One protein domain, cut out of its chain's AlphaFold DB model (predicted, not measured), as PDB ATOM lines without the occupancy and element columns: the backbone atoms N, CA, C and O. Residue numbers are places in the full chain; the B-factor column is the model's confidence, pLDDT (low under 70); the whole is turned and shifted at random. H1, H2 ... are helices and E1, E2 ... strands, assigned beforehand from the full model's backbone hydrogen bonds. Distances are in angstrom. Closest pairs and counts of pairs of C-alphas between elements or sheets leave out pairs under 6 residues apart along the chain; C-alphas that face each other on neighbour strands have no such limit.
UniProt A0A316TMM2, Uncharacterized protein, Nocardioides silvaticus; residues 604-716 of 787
ATOM      1  N   VAL A 604      78.426 130.582 132.580       83.69
ATOM      2  CA  VAL A 604      78.529 129.916 133.881       83.69
ATOM      3  C   VAL A 604      77.161 129.983 134.548       83.69
ATOM      4  O   VAL A 604      76.669 131.067 134.838       83.69
ATOM      5  N   THR A 605      76.521 128.841 134.788       86.00
ATOM      6  CA  THR A 605      75.287 128.805 135.589       86.00
ATOM      7  C   THR A 605      75.625 128.813 137.076       86.00
ATOM      8  O   THR A 605      76.673 128.315 137.492       86.00
ATOM      9  N   LEU A 606      74.723 129.342 137.904       86.50
ATOM     10  CA  LEU A 606      74.932 129.404 139.354       86.50
ATOM     11  C   LEU A 606      75.067 128.006 139.981       86.50
ATOM     12  O   LEU A 606      75.843 127.823 140.913       86.50
ATOM     13  N   ALA A 607      74.355 127.014 139.436       82.38
ATOM     14  CA  ALA A 607      74.472 125.617 139.852       82.38
ATOM     15  C   ALA A 607      75.861 125.038 139.541       82.38
ATOM     16  O   ALA A 607      76.510 124.502 140.435       82.38
ATOM     17  N   ARG A 608      76.353 125.227 138.309       83.19
ATOM     18  CA  ARG A 608      77.689 124.774 137.901       83.19
ATOM     19  C   ARG A 608      78.787 125.440 138.728       83.19
ATOM     20  O   ARG A 608      79.730 124.774 139.136       83.19
ATOM     21  N   LEU A 609      78.648 126.736 139.003       87.88
ATOM     22  CA  LEU A 609      79.601 127.468 139.833       87.88
ATOM     23  C   LEU A 609      79.600 126.978 141.286       87.88
ATOM     24  O   LEU A 609      80.662 126.893 141.890       87.88
ATOM     25  N   ALA A 610      78.434 126.630 141.839       87.81
ATOM     26  CA  ALA A 610      78.341 126.061 143.183       87.81
ATOM     27  C   ALA A 610      79.066 124.713 143.290       87.81
ATOM     28  O   ALA A 610      79.818 124.504 144.243       87.81
ATOM     29  N   ASP A 611      78.898 123.843 142.291       82.00
ATOM     30  CA  ASP A 611      79.621 122.572 142.215       82.00
ATOM     31  C   ASP A 611      81.138 122.790 142.063       82.00
ATOM     32  O   ASP A 611      81.929 122.118 142.734       82.00
ATOM     33  N   GLU A 612      81.543 123.763 141.235       86.12
ATOM     34  CA  GLU A 612      82.943 124.152 141.008       86.12
ATOM     35  C   GLU A 612      83.628 124.612 142.300       86.12
ATOM     36  O   GLU A 612      84.726 124.155 142.610       86.12
ATOM     37  N   VAL A 613      82.968 125.461 143.094       88.75
ATOM     38  CA  VAL A 613      83.496 125.955 144.382       88.75
ATOM     39  C   VAL A 613      83.161 125.034 145.564       88.75
ATOM     40  O   VAL A 613      83.344 125.408 146.722       88.75
ATOM     41  N   HIS A 614      82.673 123.821 145.280       87.00
ATOM     42  CA  HIS A 614      82.375 122.767 146.253       87.00
ATOM     43  C   HIS A 614      81.433 123.195 147.389       87.00
ATOM     44  O   HIS A 614      81.619 122.832 148.552       87.00
ATOM     45  N   THR A 615      80.388 123.948 147.053       89.06
ATOM     46  CA  THR A 615      79.367 124.391 148.005       89.06
ATOM     47  C   THR A 615      77.959 124.159 147.460       89.06
ATOM     48  O   THR A 615      77.757 123.618 146.378       89.06
ATOM     49  N   THR A 616      76.940 124.525 148.233       88.56
ATOM     50  CA  THR A 616      75.548 124.362 147.799       88.56
ATOM     51  C   THR A 616      75.085 125.555 146.967       88.56
ATOM     52  O   THR A 616      75.412 126.697 147.288       88.56
ATOM     53  N   TYR A 617      74.232 125.303 145.965       88.44
ATOM     54  CA  TYR A 617      73.555 126.352 145.187       88.44
ATOM     55  C   TYR A 617      72.972 127.450 146.087       88.44
ATOM     56  O   TYR A 617      73.135 128.638 145.822       88.44
ATOM     57  N   HIS A 618      72.322 127.057 147.189       89.25
ATOM     58  CA  HIS A 618      71.674 128.014 148.078       89.25
ATOM     59  C   HIS A 618      72.676 128.903 148.823       89.25
ATOM     60  O   HIS A 618      72.406 130.088 148.991       89.25
ATOM     61  N   ALA A 619      73.835 128.365 149.218       87.81
ATOM     62  CA  ALA A 619      74.892 129.145 149.858       87.81
ATOM     63  C   ALA A 619      75.482 130.190 148.900       87.81
ATOM     64  O   ALA A 619      75.593 131.355 149.276       87.81
ATOM     65  N   VAL A 620      75.777 129.806 147.649       90.44
ATOM     66  CA  VAL A 620      76.256 130.762 146.632       90.44
ATOM     67  C   VAL A 620      75.195 131.821 146.353       90.44
ATOM     68  O   VAL A 620      75.501 133.008 146.351       90.44
ATOM     69  N   TYR A 621      73.935 131.416 146.176       91.69
ATOM     70  CA  TYR A 621      72.834 132.342 145.921       91.69
ATOM     71  C   TYR A 621      72.641 133.358 147.057       91.69
ATOM     72  O   TYR A 621      72.479 134.551 146.805       91.69
ATOM     73  N   GLN A 622      72.682 132.907 148.316       90.88
ATOM     74  CA  GLN A 622      72.593 133.801 149.471       90.88
ATOM     75  C   GLN A 622      73.782 134.765 149.536       90.88
ATOM     76  O   GLN A 622      73.566 135.946 149.801       90.88
ATOM     77  N   LEU A 623      75.001 134.292 149.256       89.88
ATOM     78  CA  LEU A 623      76.200 135.131 149.229       89.88
ATOM     79  C   LEU A 623      76.107 136.205 148.142       89.88
ATOM     80  O   LEU A 623      76.324 137.379 148.426       89.88
ATOM     81  N   VAL A 624      75.717 135.819 146.926       92.31
ATOM     82  CA  VAL A 624      75.493 136.749 145.813       92.31
ATOM     83  C   VAL A 624      74.485 137.824 146.203       92.31
ATOM     84  O   VAL A 624      74.766 139.010 146.050       92.31
ATOM     85  N   ARG A 625      73.346 137.427 146.782       90.88
ATOM     86  CA  ARG A 625      72.319 138.373 147.227       90.88
ATOM     87  C   ARG A 625      72.822 139.294 148.341       90.88
ATOM     88  O   ARG A 625      72.511 140.480 148.322       90.88
ATOM     89  N   ALA A 626      73.573 138.764 149.305       88.31
ATOM     90  CA  ALA A 626      74.112 139.534 150.424       88.31
ATOM     91  C   ALA A 626      75.160 140.564 149.979       88.31
ATOM     92  O   ALA A 626      75.235 141.643 150.557       88.31
ATOM     93  N   GLN A 627      75.940 140.240 148.946       90.44
ATOM     94  CA  GLN A 627      76.972 141.110 148.374       90.44
ATOM     95  C   GLN A 627      76.451 142.000 147.237       90.44
ATOM     96  O   GLN A 627      77.217 142.767 146.663       90.44
ATOM     97  N   GLY A 628      75.160 141.901 146.893       90.94
ATOM     98  CA  GLY A 628      74.555 142.675 145.809       90.94
ATOM     99  C   GLY A 628      75.150 142.375 144.431       90.94
ATOM    100  O   GLY A 628      75.154 143.255 143.575       90.94
ATOM    101  N   LEU A 629      75.683 141.166 144.217       92.62
ATOM    102  CA  LEU A 629      76.285 140.795 142.937       92.62
ATOM    103  C   LEU A 629      75.201 140.526 141.891       92.62
ATOM    104  O   LEU A 629      74.131 139.992 142.195       92.62
ATOM    105  N   GLU A 630      75.496 140.870 140.641       90.00
ATOM    106  CA  GLU A 630      74.553 140.698 139.542       90.00
ATOM    107  C   GLU A 630      74.405 139.224 139.156       90.00
ATOM    108  O   GLU A 630      75.388 138.479 139.056       90.00
ATOM    109  N   LEU A 631      73.156 138.826 138.906       90.25
ATOM    110  CA  LEU A 631      72.770 137.551 138.315       90.25
ATOM    111  C   LEU A 631      71.788 137.814 137.180       90.25
ATOM    112  O   LEU A 631      70.810 138.542 137.347       90.25
ATOM    113  N   GLU A 632      72.006 137.160 136.049       87.75
ATOM    114  CA  GLU A 632      71.062 137.173 134.942       87.75
ATOM    115  C   GLU A 632      70.044 136.054 135.150       87.75
ATOM    116  O   GLU A 632      70.403 134.876 135.242       87.75
ATOM    117  N   ALA A 633      68.761 136.404 135.239       80.44
ATOM    118  CA  ALA A 633      67.704 135.413 135.376       80.44
ATOM    119  C   ALA A 633      67.673 134.493 134.145       80.44
ATOM    120  O   ALA A 633      67.489 134.934 133.012       80.44
ATOM    121  N   TRP A 634      67.807 133.191 134.384       74.62
ATOM    122  CA  TRP A 634      67.684 132.135 133.386       74.62
ATOM    123  C   TRP A 634      66.499 131.235 133.746       74.62
ATOM    124  O   TRP A 634      66.618 130.040 134.028       74.62
ATOM    125  N   GLY A 635      65.310 131.833 133.750       66.94
ATOM    126  CA  GLY A 635      64.073 131.169 134.140       66.94
ATOM    127  C   GLY A 635      63.588 131.493 135.541       66.94
ATOM    128  O   GLY A 635      64.012 132.465 136.150       66.94
ATOM    129  N   GLU A 636      62.681 130.656 136.050       64.19
ATOM    130  CA  GLU A 636      62.013 130.905 137.334       64.19
ATOM    131  C   GLU A 636      62.933 130.647 138.543       64.19
ATOM    132  O   GLU A 636      62.719 131.204 139.618       64.19
ATOM    133  N   ARG A 637      63.949 129.778 138.397       68.12
ATOM    134  CA  ARG A 637      64.822 129.339 139.506       68.12
ATOM    135  C   ARG A 637      66.301 129.156 139.159       68.12
ATOM    136  O   ARG A 637      67.053 128.722 140.024       68.12
ATOM    137  N   ASP A 638      66.725 129.461 137.939       75.81
ATOM    138  CA  ASP A 638      68.130 129.343 137.534       75.81
ATOM    139  C   ASP A 638      68.680 130.703 137.115       75.81
ATOM    140  O   ASP A 638      67.940 131.567 136.646       75.81
ATOM    141  N   PHE A 639      69.987 130.889 137.302       86.19
ATOM    142  CA  PHE A 639      70.684 132.135 137.001       86.19
ATOM    143  C   PHE A 639      71.956 131.858 136.208       86.19
ATOM    144  O   PHE A 639      72.698 130.917 136.514       86.19
ATOM    145  N   ILE A 640      72.214 132.702 135.214       87.19
ATOM    146  CA  ILE A 640      73.533 132.847 134.609       87.19
ATOM    147  C   ILE A 640      74.322 133.829 135.468       87.19
ATOM    148  O   ILE A 640      73.824 134.875 135.882       87.19
ATOM    149  N   VAL A 641      75.558 133.451 135.761       89.94
ATOM    150  CA  VAL A 641      76.496 134.238 136.544       89.94
ATOM    151  C   VAL A 641      77.399 134.993 135.567       89.94
ATOM    152  O   VAL A 641      78.157 134.344 134.838       89.94
ATOM    153  N   PRO A 642      77.350 136.337 135.538       91.31
ATOM    154  CA  PRO A 642      78.287 137.141 134.763       91.31
ATOM    155  C   PRO A 642      79.740 136.791 135.101       91.31
ATOM    156  O   PRO A 642      80.054 136.429 136.237       91.31
ATOM    157  N   ALA A 643      80.651 136.921 134.133       86.81
ATOM    158  CA  ALA A 643      82.055 136.536 134.309       86.81
ATOM    159  C   ALA A 643      82.738 137.266 135.484       86.81
ATOM    160  O   ALA A 643      83.569 136.679 136.181       86.81
ATOM    161  N   THR A 644      82.350 138.518 135.734       90.88
ATOM    162  CA  THR A 644      82.796 139.331 136.873       90.88
ATOM    163  C   THR A 644      82.346 138.723 138.203       90.88
ATOM    164  O   THR A 644      83.189 138.425 139.051       90.88
ATOM    165  N   THR A 645      81.049 138.435 138.357       92.81
ATOM    166  CA  THR A 645      80.480 137.758 139.535       92.81
ATOM    167  C   THR A 645      81.094 136.371 139.738       92.81
ATOM    168  O   THR A 645      81.454 136.008 140.856       92.81
ATOM    169  N   ALA A 646      81.268 135.597 138.664       91.12
ATOM    170  CA  ALA A 646      81.845 134.256 138.733       91.12
ATOM    171  C   ALA A 646      83.307 134.290 139.199       91.12
ATOM    172  O   ALA A 646      83.698 133.498 140.055       91.12
ATOM    173  N   SER A 647      84.105 135.225 138.676       90.69
ATOM    174  CA  SER A 647      85.503 135.410 139.088       90.69
ATOM    175  C   SER A 647      85.601 135.836 140.550       90.69
ATOM    176  O   SER A 647      86.401 135.275 141.294       90.69
ATOM    177  N   TRP A 648      84.731 136.752 140.985       94.38
ATOM    178  CA  TRP A 648      84.662 137.174 142.382       94.38
ATOM    179  C   TRP A 648      84.322 136.008 143.317       94.38
ATOM    180  O   TRP A 648      84.988 135.810 144.328       94.38
ATOM    181  N   LEU A 649      83.324 135.190 142.965       92.88
ATOM    182  CA  LEU A 649      82.923 134.032 143.770       92.88
ATOM    183  C   LEU A 649      84.029 132.976 143.851       92.88
ATOM    184  O   LEU A 649      84.269 132.436 144.931       92.88
ATOM    185  N   ARG A 650      84.723 132.694 142.742       93.50
ATOM    186  CA  ARG A 650      85.880 131.786 142.739       93.50
ATOM    187  C   ARG A 650      86.977 132.284 143.665       93.50
ATOM    188  O   ARG A 650      87.462 131.511 144.484       93.50
ATOM    189  N   GLU A 651      87.328 133.563 143.563       92.25
ATOM    190  CA  GLU A 651      88.341 134.179 144.418       92.25
ATOM    191  C   GLU A 651      87.933 134.113 145.892       92.25
ATOM    192  O   GLU A 651      88.709 133.676 146.738       92.25
ATOM    193  N   HIS A 652      86.676 134.448 146.189       91.50
ATOM    194  CA  HIS A 652      86.123 134.389 147.536       91.50
ATOM    195  C   HIS A 652      86.233 132.983 148.141       91.50
ATOM    196  O   HIS A 652      86.748 132.820 149.249       91.50
ATOM    197  N   TYR A 653      85.766 131.954 147.429       92.12
ATOM    198  CA  TYR A 653      85.803 130.584 147.940       92.12
ATOM    199  C   TYR A 653      87.215 129.994 147.958       92.12
ATOM    200  O   TYR A 653      87.516 129.216 148.866       92.12
ATOM    201  N   ARG A 654      88.100 130.395 147.036       90.38
ATOM    202  CA  ARG A 654      89.527 130.055 147.095       90.38
ATOM    203  C   ARG A 654      90.157 130.614 148.366       90.38
ATOM    204  O   ARG A 654      90.708 129.843 149.145       90.38
ATOM    205  N   HIS A 655      89.966 131.903 148.632       89.12
ATOM    206  CA  HIS A 655      90.470 132.562 149.835       89.12
ATOM    207  C   HIS A 655      89.917 131.923 151.123       89.12
ATOM    208  O   HIS A 655      90.651 131.670 152.076       89.12
ATOM    209  N   GLN A 656      88.626 131.564 151.149       89.75
ATOM    210  CA  GLN A 656      88.036 130.824 152.273       89.75
ATOM    211  C   GLN A 656      88.616 129.409 152.427       89.75
ATOM    212  O   GLN A 656      88.757 128.924 153.552       89.75
ATOM    213  N   SER A 657      88.920 128.718 151.328       88.19
ATOM    214  CA  SER A 657      89.534 127.388 151.362       88.19
ATOM    215  C   SER A 657      90.963 127.454 151.901       88.19
ATOM    216  O   SER A 657      91.308 126.683 152.797       88.19
ATOM    217  N   GLU A 658      91.750 128.425 151.436       90.81
ATOM    218  CA  GLU A 658      93.102 128.704 151.925       90.81
ATOM    219  C   GLU A 658      93.088 129.025 153.424       90.81
ATOM    220  O   GLU A 658      93.828 128.399 154.188       90.81
ATOM    221  N   LEU A 659      92.170 129.892 153.877       91.69
ATOM    222  CA  LEU A 659      91.993 130.213 155.295       91.69
ATOM    223  C   LEU A 659      91.656 128.974 156.139       91.69
ATOM    224  O   LEU A 659      92.280 128.759 157.171       91.69
ATOM    225  N   HIS A 660      90.713 128.126 155.720       88.38
ATOM    226  CA  HIS A 660      90.386 126.892 156.456       88.38
ATOM    227  C   HIS A 660      91.505 125.833 156.410       88.38
ATOM    228  O   HIS A 660      91.593 124.968 157.297       88.38
ATOM    229  N   GLY A 661      92.346 125.892 155.375       89.50
ATOM    230  CA  GLY A 661      93.558 125.096 155.242       89.50
ATOM    231  C   GLY A 661      94.607 125.481 156.281       89.50
ATOM    232  O   GLY A 661      95.108 124.598 156.973       89.50
ATOM    233  N   ARG A 662      94.885 126.783 156.449       93.44
ATOM    234  CA  ARG A 662      95.923 127.295 157.370       93.44
ATOM    235  C   ARG A 662      95.447 127.575 158.797       93.44
ATOM    236  O   ARG A 662      96.256 127.522 159.717       93.44
ATOM    237  N   ALA A 663      94.154 127.811 159.007       95.06
ATOM    238  CA  ALA A 663      93.593 128.251 160.282       95.06
ATOM    239  C   ALA A 663      92.334 127.466 160.685       95.06
ATOM    240  O   ALA A 663      91.679 126.802 159.878       95.06
ATOM    241  N   VAL A 664      91.980 127.541 161.968       95.25
ATOM    242  CA  VAL A 664      90.755 126.952 162.525       95.25
ATOM    243  C   VAL A 664      89.983 127.958 163.378       95.25
ATOM    244  O   VAL A 664      90.591 128.835 163.993       95.25
ATOM    245  N   PRO A 665      88.646 127.833 163.476       96.88
ATOM    246  CA  PRO A 665      87.855 128.693 164.349       96.88
ATOM    247  C   PRO A 665      88.246 128.531 165.820       96.88
ATOM    248  O   PRO A 665      88.565 127.422 166.258       96.88
ATOM    249  N   TYR A 666      88.098 129.595 166.614       96.56
ATOM    250  CA  TYR A 666      88.385 129.564 168.059       96.56
ATOM    251  C   TYR A 666      87.648 128.427 168.787       96.56
ATOM    252  O   TYR A 666      88.184 127.840 169.718       96.56
ATOM    253  N   SER A 667      86.430 128.079 168.359       94.81
ATOM    254  CA  SER A 667      85.662 126.965 168.931       94.81
ATOM    255  C   SER A 667      86.308 125.596 168.696       94.81
ATOM    256  O   SER A 667      86.263 124.728 169.570       94.81
ATOM    257  N   VAL A 668      86.944 125.405 167.540       94.44
ATOM    258  CA  VAL A 668      87.681 124.179 167.218       94.44
ATOM    259  C   VAL A 668      88.993 124.157 167.989       94.44
ATOM    260  O   VAL A 668      89.279 123.158 168.637       94.44
ATOM    261  N   ALA A 669      89.732 125.270 168.015       94.56
ATOM    262  CA  ALA A 669      90.949 125.402 168.817       94.56
ATOM    263  C   ALA A 669      90.696 125.129 170.310       94.56
ATOM    264  O   ALA A 669      91.444 124.383 170.936       94.56
ATOM    265  N   ALA A 670      89.591 125.645 170.857       93.69
ATOM    266  CA  ALA A 670      89.174 125.403 172.237       93.69
ATOM    267  C   ALA A 670      88.938 123.911 172.497       93.69
ATOM    268  O   ALA A 670      89.401 123.371 173.497       93.69
ATOM    269  N   THR A 671      88.280 123.230 171.557       92.69
ATOM    270  CA  THR A 671      88.051 121.782 171.636       92.69
ATOM    271  C   THR A 671      89.367 121.002 171.572       92.69
ATOM    272  O   THR A 671      89.596 120.129 172.407       92.69
ATOM    273  N   THR A 672      90.256 121.339 170.635       92.81
ATOM    274  CA  THR A 672      91.568 120.693 170.458       92.81
ATOM    275  C   THR A 672      92.460 120.864 171.685       92.81
ATOM    276  O   THR A 672      93.101 119.914 172.128       92.81
ATOM    277  N   LEU A 673      92.450 122.052 172.287       91.38
ATOM    278  CA  LEU A 673      93.175 122.349 173.518       91.38
ATOM    279  C   LEU A 673      92.385 121.960 174.775       91.38
ATOM    280  O   LEU A 673      92.828 122.275 175.870       91.38
ATOM    281  N   GLY A 674      91.214 121.321 174.688       90.50
ATOM    282  CA  GLY A 674      90.406 120.972 175.866       90.50
ATOM    283  C   GLY A 674      90.179 122.148 176.830       90.50
ATOM    284  O   GLY A 674      90.356 122.001 178.037       90.50
ATOM    285  N   THR A 675      89.876 123.331 176.296       93.62
ATOM    286  CA  THR A 675      89.690 124.589 177.036       93.62
ATOM    287  C   THR A 675      88.452 125.346 176.530       93.62
ATOM    288  O   THR A 675      87.697 124.834 175.704       93.62
ATOM    289  N   THR A 676      88.189 126.551 177.039       94.81
ATOM    290  CA  THR A 676      87.062 127.397 176.608       94.81
ATOM    291  C   THR A 676      87.470 128.372 175.499       94.81
ATOM    292  O   THR A 676      88.641 128.701 175.337       94.81
ATOM    293  N   VAL A 677      86.495 128.887 174.739       94.62
ATOM    294  CA  VAL A 677      86.745 129.910 173.700       94.62
ATOM    295  C   VAL A 677      87.346 131.192 174.288       94.62
ATOM    296  O   VAL A 677      88.212 131.786 173.659       94.62
ATOM    297  N   ALA A 678      86.935 131.585 175.499       93.56
ATOM    298  CA  ALA A 678      87.511 132.733 176.201       93.56
ATOM    299  C   ALA A 678      88.983 132.497 176.579       93.56
ATOM    300  O   ALA A 678      89.803 133.398 176.472       93.56
ATOM    301  N   ALA A 679      89.344 131.269 176.959       91.56
ATOM    302  CA  ALA A 679      90.739 130.922 177.211       91.56
ATOM    303  C   ALA A 679      91.575 130.908 175.921       91.56
ATOM    304  O   ALA A 679      92.726 131.318 175.949       91.56
ATOM    305  N   VAL A 680      91.010 130.482 174.784       94.69
ATOM    306  CA  VAL A 680      91.674 130.625 173.472       94.69
ATOM    307  C   VAL A 680      91.900 132.093 173.128       94.69
ATOM    308  O   VAL A 680      92.948 132.429 172.597       94.69
ATOM    309  N   GLU A 681      90.942 132.963 173.438       93.88
ATOM    310  CA  GLU A 681      91.081 134.407 173.239       93.88
ATOM    311  C   GLU A 681      92.222 134.984 174.082       93.88
ATOM    312  O   GLU A 681      93.096 135.632 173.519       93.88
ATOM    313  N   HIS A 682      92.313 134.622 175.364       93.62
ATOM    314  CA  HIS A 682      93.468 134.980 176.194       93.62
ATOM    315  C   HIS A 682      94.794 134.436 175.650       93.62
ATOM    316  O   HIS A 682      95.776 135.160 175.627       93.62
ATOM    317  N   LEU A 683      94.836 133.191 175.159       94.12
ATOM    318  CA  LEU A 683      96.054 132.634 174.554       94.12
ATOM    319  C   LEU A 683      96.473 133.377 173.282       94.12
ATOM    320  O   LEU A 683      97.657 133.410 172.965       94.12
ATOM    321  N   VAL A 684      95.518 133.949 172.551       95.88
ATOM    322  CA  VAL A 684      95.813 134.830 171.418       95.88
ATOM    323  C   VAL A 684      96.348 136.176 171.899       95.88
ATOM    324  O   VAL A 684      97.343 136.656 171.365       95.88
ATOM    325  N   ASP A 685      95.719 136.772 172.913       93.81
ATOM    326  CA  ASP A 685      96.135 138.063 173.469       93.81
ATOM    327  C   ASP A 685      97.535 137.991 174.111       93.81
ATOM    328  O   ASP A 685      98.336 138.911 173.956       93.81
ATOM    329  N   ASP A 686      97.863 136.860 174.743       91.12
ATOM    330  CA  ASP A 686      99.169 136.569 175.348       91.12
ATOM    331  C   ASP A 686     100.218 136.095 174.312       91.12
ATOM    332  O   ASP A 686     101.338 135.732 174.678       91.12
ATOM    333  N   GLY A 687      99.873 136.056 173.017       92.31
ATOM    334  CA  GLY A 687     100.780 135.692 171.917       92.31
ATOM    335  C   GLY A 687     101.153 134.207 171.841       92.31
ATOM    336  O   GLY A 687     102.085 133.835 171.135       92.31
ATOM    337  N   THR A 688     100.448 133.341 172.573       92.25
ATOM    338  CA  THR A 688     100.652 131.882 172.537       92.25
ATOM    339  C   THR A 688      99.971 131.233 171.327       92.25
ATOM    340  O   THR A 688     100.408 130.190 170.843       92.25
ATOM    341  N   LEU A 689      98.880 131.824 170.841       96.06
ATOM    342  CA  LEU A 689      98.219 131.449 169.596       96.06
ATOM    343  C   LEU A 689      98.243 132.630 168.631       96.06
ATOM    344  O   LEU A 689      97.852 133.738 168.984       96.06
ATOM    345  N   ASP A 690      98.597 132.371 167.380       96.06
ATOM    346  CA  ASP A 690      98.598 133.394 166.352       96.06
ATOM    347  C   ASP A 690      97.203 133.523 165.757       96.06
ATOM    348  O   ASP A 690      96.606 132.564 165.251       96.06
ATOM    349  N   LYS A 691      96.671 134.738 165.824       95.69
ATOM    350  CA  LYS A 691      95.413 135.095 165.181       95.69
ATOM    351  C   LYS A 691      95.604 135.174 163.671       95.69
ATOM    352  O   LYS A 691      96.508 135.852 163.197       95.69
ATOM    353  N   ASP A 692      94.687 134.558 162.936       93.69
ATOM    354  CA  ASP A 692      94.596 134.698 161.481       93.69
ATOM    355  C   ASP A 692      93.393 135.587 161.109       93.69
ATOM    356  O   ASP A 692      92.631 136.069 161.963       93.69
ATOM    357  N   GLU A 693      93.206 135.818 159.817       90.94
ATOM    358  CA  GLU A 693      92.060 136.520 159.263       90.94
ATOM    359  C   GLU A 693      90.734 135.882 159.700       90.94
ATOM    360  O   GLU A 693      90.612 134.676 159.925       90.94
ATOM    361  N   ARG A 694      89.691 136.706 159.834       90.44
ATOM    362  CA  ARG A 694      88.359 136.198 160.173       90.44
ATOM    363  C   ARG A 694      87.763 135.452 158.980       90.44
ATOM    364  O   ARG A 694      87.896 135.885 157.839       90.44
ATOM    365  N   ALA A 695      87.030 134.375 159.256       86.44
ATOM    366  CA  ALA A 695      86.192 133.747 158.241       86.44
ATOM    367  C   ALA A 695      85.099 134.726 157.776       86.44
ATOM    368  O   ALA A 695      84.748 135.662 158.501       86.44
ATOM    369  N   HIS A 696      84.536 134.516 156.580       79.88
ATOM    370  CA  HIS A 696      83.583 135.481 156.010       79.88
ATOM    371  C   HIS A 696      82.313 135.657 156.863       79.88
ATOM    372  O   HIS A 696      81.686 136.711 156.837       79.88
ATOM    373  N   ASP A 697      81.948 134.640 157.643       78.50
ATOM    374  CA  ASP A 697      80.818 134.677 158.572       78.50
ATOM    375  C   ASP A 697      81.165 135.332 159.921       78.50
ATOM    376  O   ASP A 697      80.416 135.232 160.894       78.50
ATOM    377  N   GLY A 698      82.317 136.004 159.993       83.31
ATOM    378  CA  GLY A 698      82.783 136.760 161.146       83.31
ATOM    379  C   GLY A 698      83.462 135.916 162.221       83.31
ATOM    380  O   GLY A 698      83.922 136.483 163.222       83.31
ATOM    381  N   ARG A 699      83.563 134.588 162.042       89.94
ATOM    382  CA  ARG A 699      84.237 133.712 163.007       89.94
ATOM    383  C   ARG A 699      85.721 134.057 163.106       89.94
ATOM    384  O   ARG A 699      86.417 134.237 162.110       89.94
ATOM    385  N   ARG A 700      86.200 134.150 164.346       94.69
ATOM    386  CA  ARG A 700      87.610 134.397 164.666       94.69
ATOM    387  C   ARG A 700      88.409 133.107 164.489       94.69
ATOM    388  O   ARG A 700      87.941 132.046 164.914       94.69
ATOM    389  N   MET A 701      89.582 133.220 163.873       96.75
ATOM    390  CA  MET A 701      90.425 132.095 163.471       96.75
ATOM    391  C   MET A 701      91.807 132.200 164.123       96.75
ATOM    392  O   MET A 701      92.316 133.302 164.317       96.75
ATOM    393  N   VAL A 702      92.401 131.055 164.452       96.12
ATOM    394  CA  VAL A 702      93.809 130.929 164.865       96.12
ATOM    395  C   VAL A 702      94.545 130.015 163.898       96.12
ATOM    396  O   VAL A 702      93.935 129.085 163.355       96.12
ATOM    397  N   THR A 703      95.836 130.253 163.679       96.62
ATOM    398  CA  THR A 703      96.632 129.418 162.773       96.62
ATOM    399  C   THR A 703      96.742 127.991 163.321       96.62
ATOM    400  O   THR A 703      96.790 127.741 164.530       96.62
ATOM    401  N   ARG A 704      96.745 127.004 162.422       96.06
ATOM    402  CA  ARG A 704      96.945 125.595 162.792       96.06
ATOM    403  C   ARG A 704      98.349 125.349 163.321       96.06
ATOM    404  O   ARG A 704      98.512 124.469 164.158       96.06
ATOM    405  N   GLU A 705      99.323 126.113 162.838       94.81
ATOM    406  CA  GLU A 705     100.718 126.034 163.263       94.81
ATOM    407  C   GLU A 705     100.866 126.428 164.733       94.81
ATOM    408  O   GLU A 705     101.320 125.610 165.533       94.81
ATOM    409  N   SER A 706     100.362 127.602 165.130       95.50
ATOM    410  CA  SER A 706     100.403 128.016 166.535       95.50
ATOM    411  C   SER A 706      99.569 127.092 167.426       95.50
ATOM    412  O   SER A 706      99.941 126.814 168.561       95.50
ATOM    413  N   LEU A 707      98.444 126.569 166.918       95.31
ATOM    414  CA  LEU A 707      97.625 125.599 167.650       95.31
ATOM    415  C   LEU A 707      98.368 124.279 167.900       95.31
ATOM    416  O   LEU A 707      98.275 123.738 169.001       95.31
ATOM    417  N   ALA A 708      99.093 123.767 166.904       92.62
ATOM    418  CA  ALA A 708      99.908 122.564 167.044       92.62
ATOM    419  C   ALA A 708     101.064 122.797 168.026       92.62
ATOM    420  O   ALA A 708     101.242 122.003 168.948       92.62
ATOM    421  N   ALA A 709     101.763 123.930 167.911       91.31
ATOM    422  CA  ALA A 709     102.820 124.314 168.843       91.31
ATOM    423  C   ALA A 709     102.296 124.426 170.288       91.31
ATOM    424  O   ALA A 709     102.880 123.857 171.208       91.31
ATOM    425  N   ALA A 710     101.142 125.067 170.499       90.12
ATOM    426  CA  ALA A 710     100.501 125.159 171.813       90.12
ATOM    427  C   ALA A 710     100.044 123.790 172.355       90.12
ATOM    428  O   ALA A 710     100.018 123.569 173.569       90.12
ATOM    429  N   GLN A 711      99.683 122.858 171.469       90.38
ATOM    430  CA  GLN A 711      99.327 121.491 171.838       90.38
ATOM    431  C   GLN A 711     100.556 120.667 172.255       90.38
ATOM    432  O   GLN A 711     100.446 119.864 173.180       90.38
ATOM    433  N   GLU A 712     101.711 120.888 171.624       86.56
ATOM    434  CA  GLU A 712     102.991 120.252 171.968       86.56
ATOM    435  C   GLU A 712     103.628 120.845 173.233       86.56
ATOM    436  O   GLU A 712     104.158 120.104 174.059       86.56
ATOM    437  N   MET A 713     103.531 122.166 173.428       81.25
ATOM    438  CA  MET A 713     104.029 122.848 174.630       81.25
ATOM    439  C   MET A 713     103.200 122.544 175.874       81.25
ATOM    440  O   MET A 713     103.658 122.774 176.996       81.25
ATOM    441  N   ARG A 714     101.981 122.026 175.710       72.69
ATOM    442  CA  ARG A 714     101.212 121.559 176.854       72.69
ATOM    443  C   ARG A 714     101.903 120.327 177.436       72.69
ATOM    444  O   ARG A 714     101.911 119.285 176.776       72.69
ATOM    445  N   PRO A 715     102.422 120.392 178.680       53.66
ATOM    446  CA  PRO A 715     102.931 119.204 179.341       53.66
ATOM    447  C   PRO A 715     101.823 118.161 179.313       53.66
ATOM    448  O   PRO A 715     100.657 118.478 179.573       53.66
ATOM    449  N   SER A 716     102.179 116.940 178.923       47.38
ATOM    450  CA  SER A 716     101.266 115.820 178.757       47.38
ATOM    451  C   SER A 716     100.592 115.458 180.087       47.38
ATOM    452  O   SER A 716     100.880 114.428 180.691       47.38
TER     453      SER A 716
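What this domain is: This is residues 604 to 716 of the 787 residues of an uncharacterized protein of Nocardioides silvaticus (UniProt A0A316TMM2). Picture a dumbbell: two small lobes are joined by one long helix, H3. The first lobe holds H1, H2 and the short strand E1 beside the first part of H3; the second holds the two-strand sheet of E2 and E3 with H4, H5 and H6, and H6 runs nearly in line with H3 beyond its end. The 113 printed residues hold six named helices and three named strands, in the order H1 H2 E1 H3 E2 H4 H5 E3 H6; the sheet, E2 - E3, is antiparallel, and the class is mostly helix. The whole is loose, with a radius of gyration of the C-alphas of 18.2 A, and it is a rod spanning 60 by 20 by 19 A.

Where its parts are: Find C-alpha 606 at (74.932, 129.404, 139.354), where H1 begins; it runs to residue 612. H2 is residues 617 to 626, 14.2 A long, and E1 is residues 639 to 641. From C-alpha 643 at (82.055, 136.536, 134.309), H3 runs 28.5 A to residue 662. E2, residues 663 to 665, follows directly, then H4, residues 666 to 672, and H5, residues 677 to 685, 12.4 A long. E3 is residues 701 to 703, and H6, residues 704 to 713, runs 14.1 A to C-alpha 713 at (104.029, 122.848, 174.630).

How they stand to each other: Look first at Ala 610 and Tyr 617, the closest C-alphas of H1 and H2, 5.2 A apart: these helices touch at a steep tilt of 66 degrees, opposite ways. E1 pairs with no named strand, but short pairings join it, antiparallel, to residues 604 to 605 and 632 to 633. H3 is close to H1 but not clearly touching; their closest C-alphas, Leu 609 and Ala 646, are 7.2 A apart. H3 and H2 are also close but not clearly touching, about perpendicular at 74 degrees, with the C-alphas of Val 620 and Leu 649 closest at 8.0 A. Further on, E2 and E3 are antiparallel at 146 degrees, with N 664 and O 702 within hydrogen-bond range at 2.9 A. H4 and H5 touch, about perpendicular at 77 degrees, closest at the C-alphas of Ala 670 and Val 677, 5.3 A. H6 is close to H4 but not clearly touching, with the C-alphas of Ala 669 and Leu 707 closest at 6.8 A. H3 and H6 run the same way at a shallow tilt of 7 degrees. In H1, H2, H3, H4, H5 and H6 every O i to N i+4 pair is within hydrogen-bond range.

The domain as a whole: The two C-alphas farthest apart, those of Gly 635 and Pro 715, are 60.8 A apart. The printed part has no cut. The links H2 to E1, 12 residues, and H5 to E3, 15 residues, are long. The mean pLDDT of the printed part is 89.0; look for values under 70 at residues 635 to 637 and 715 to 716.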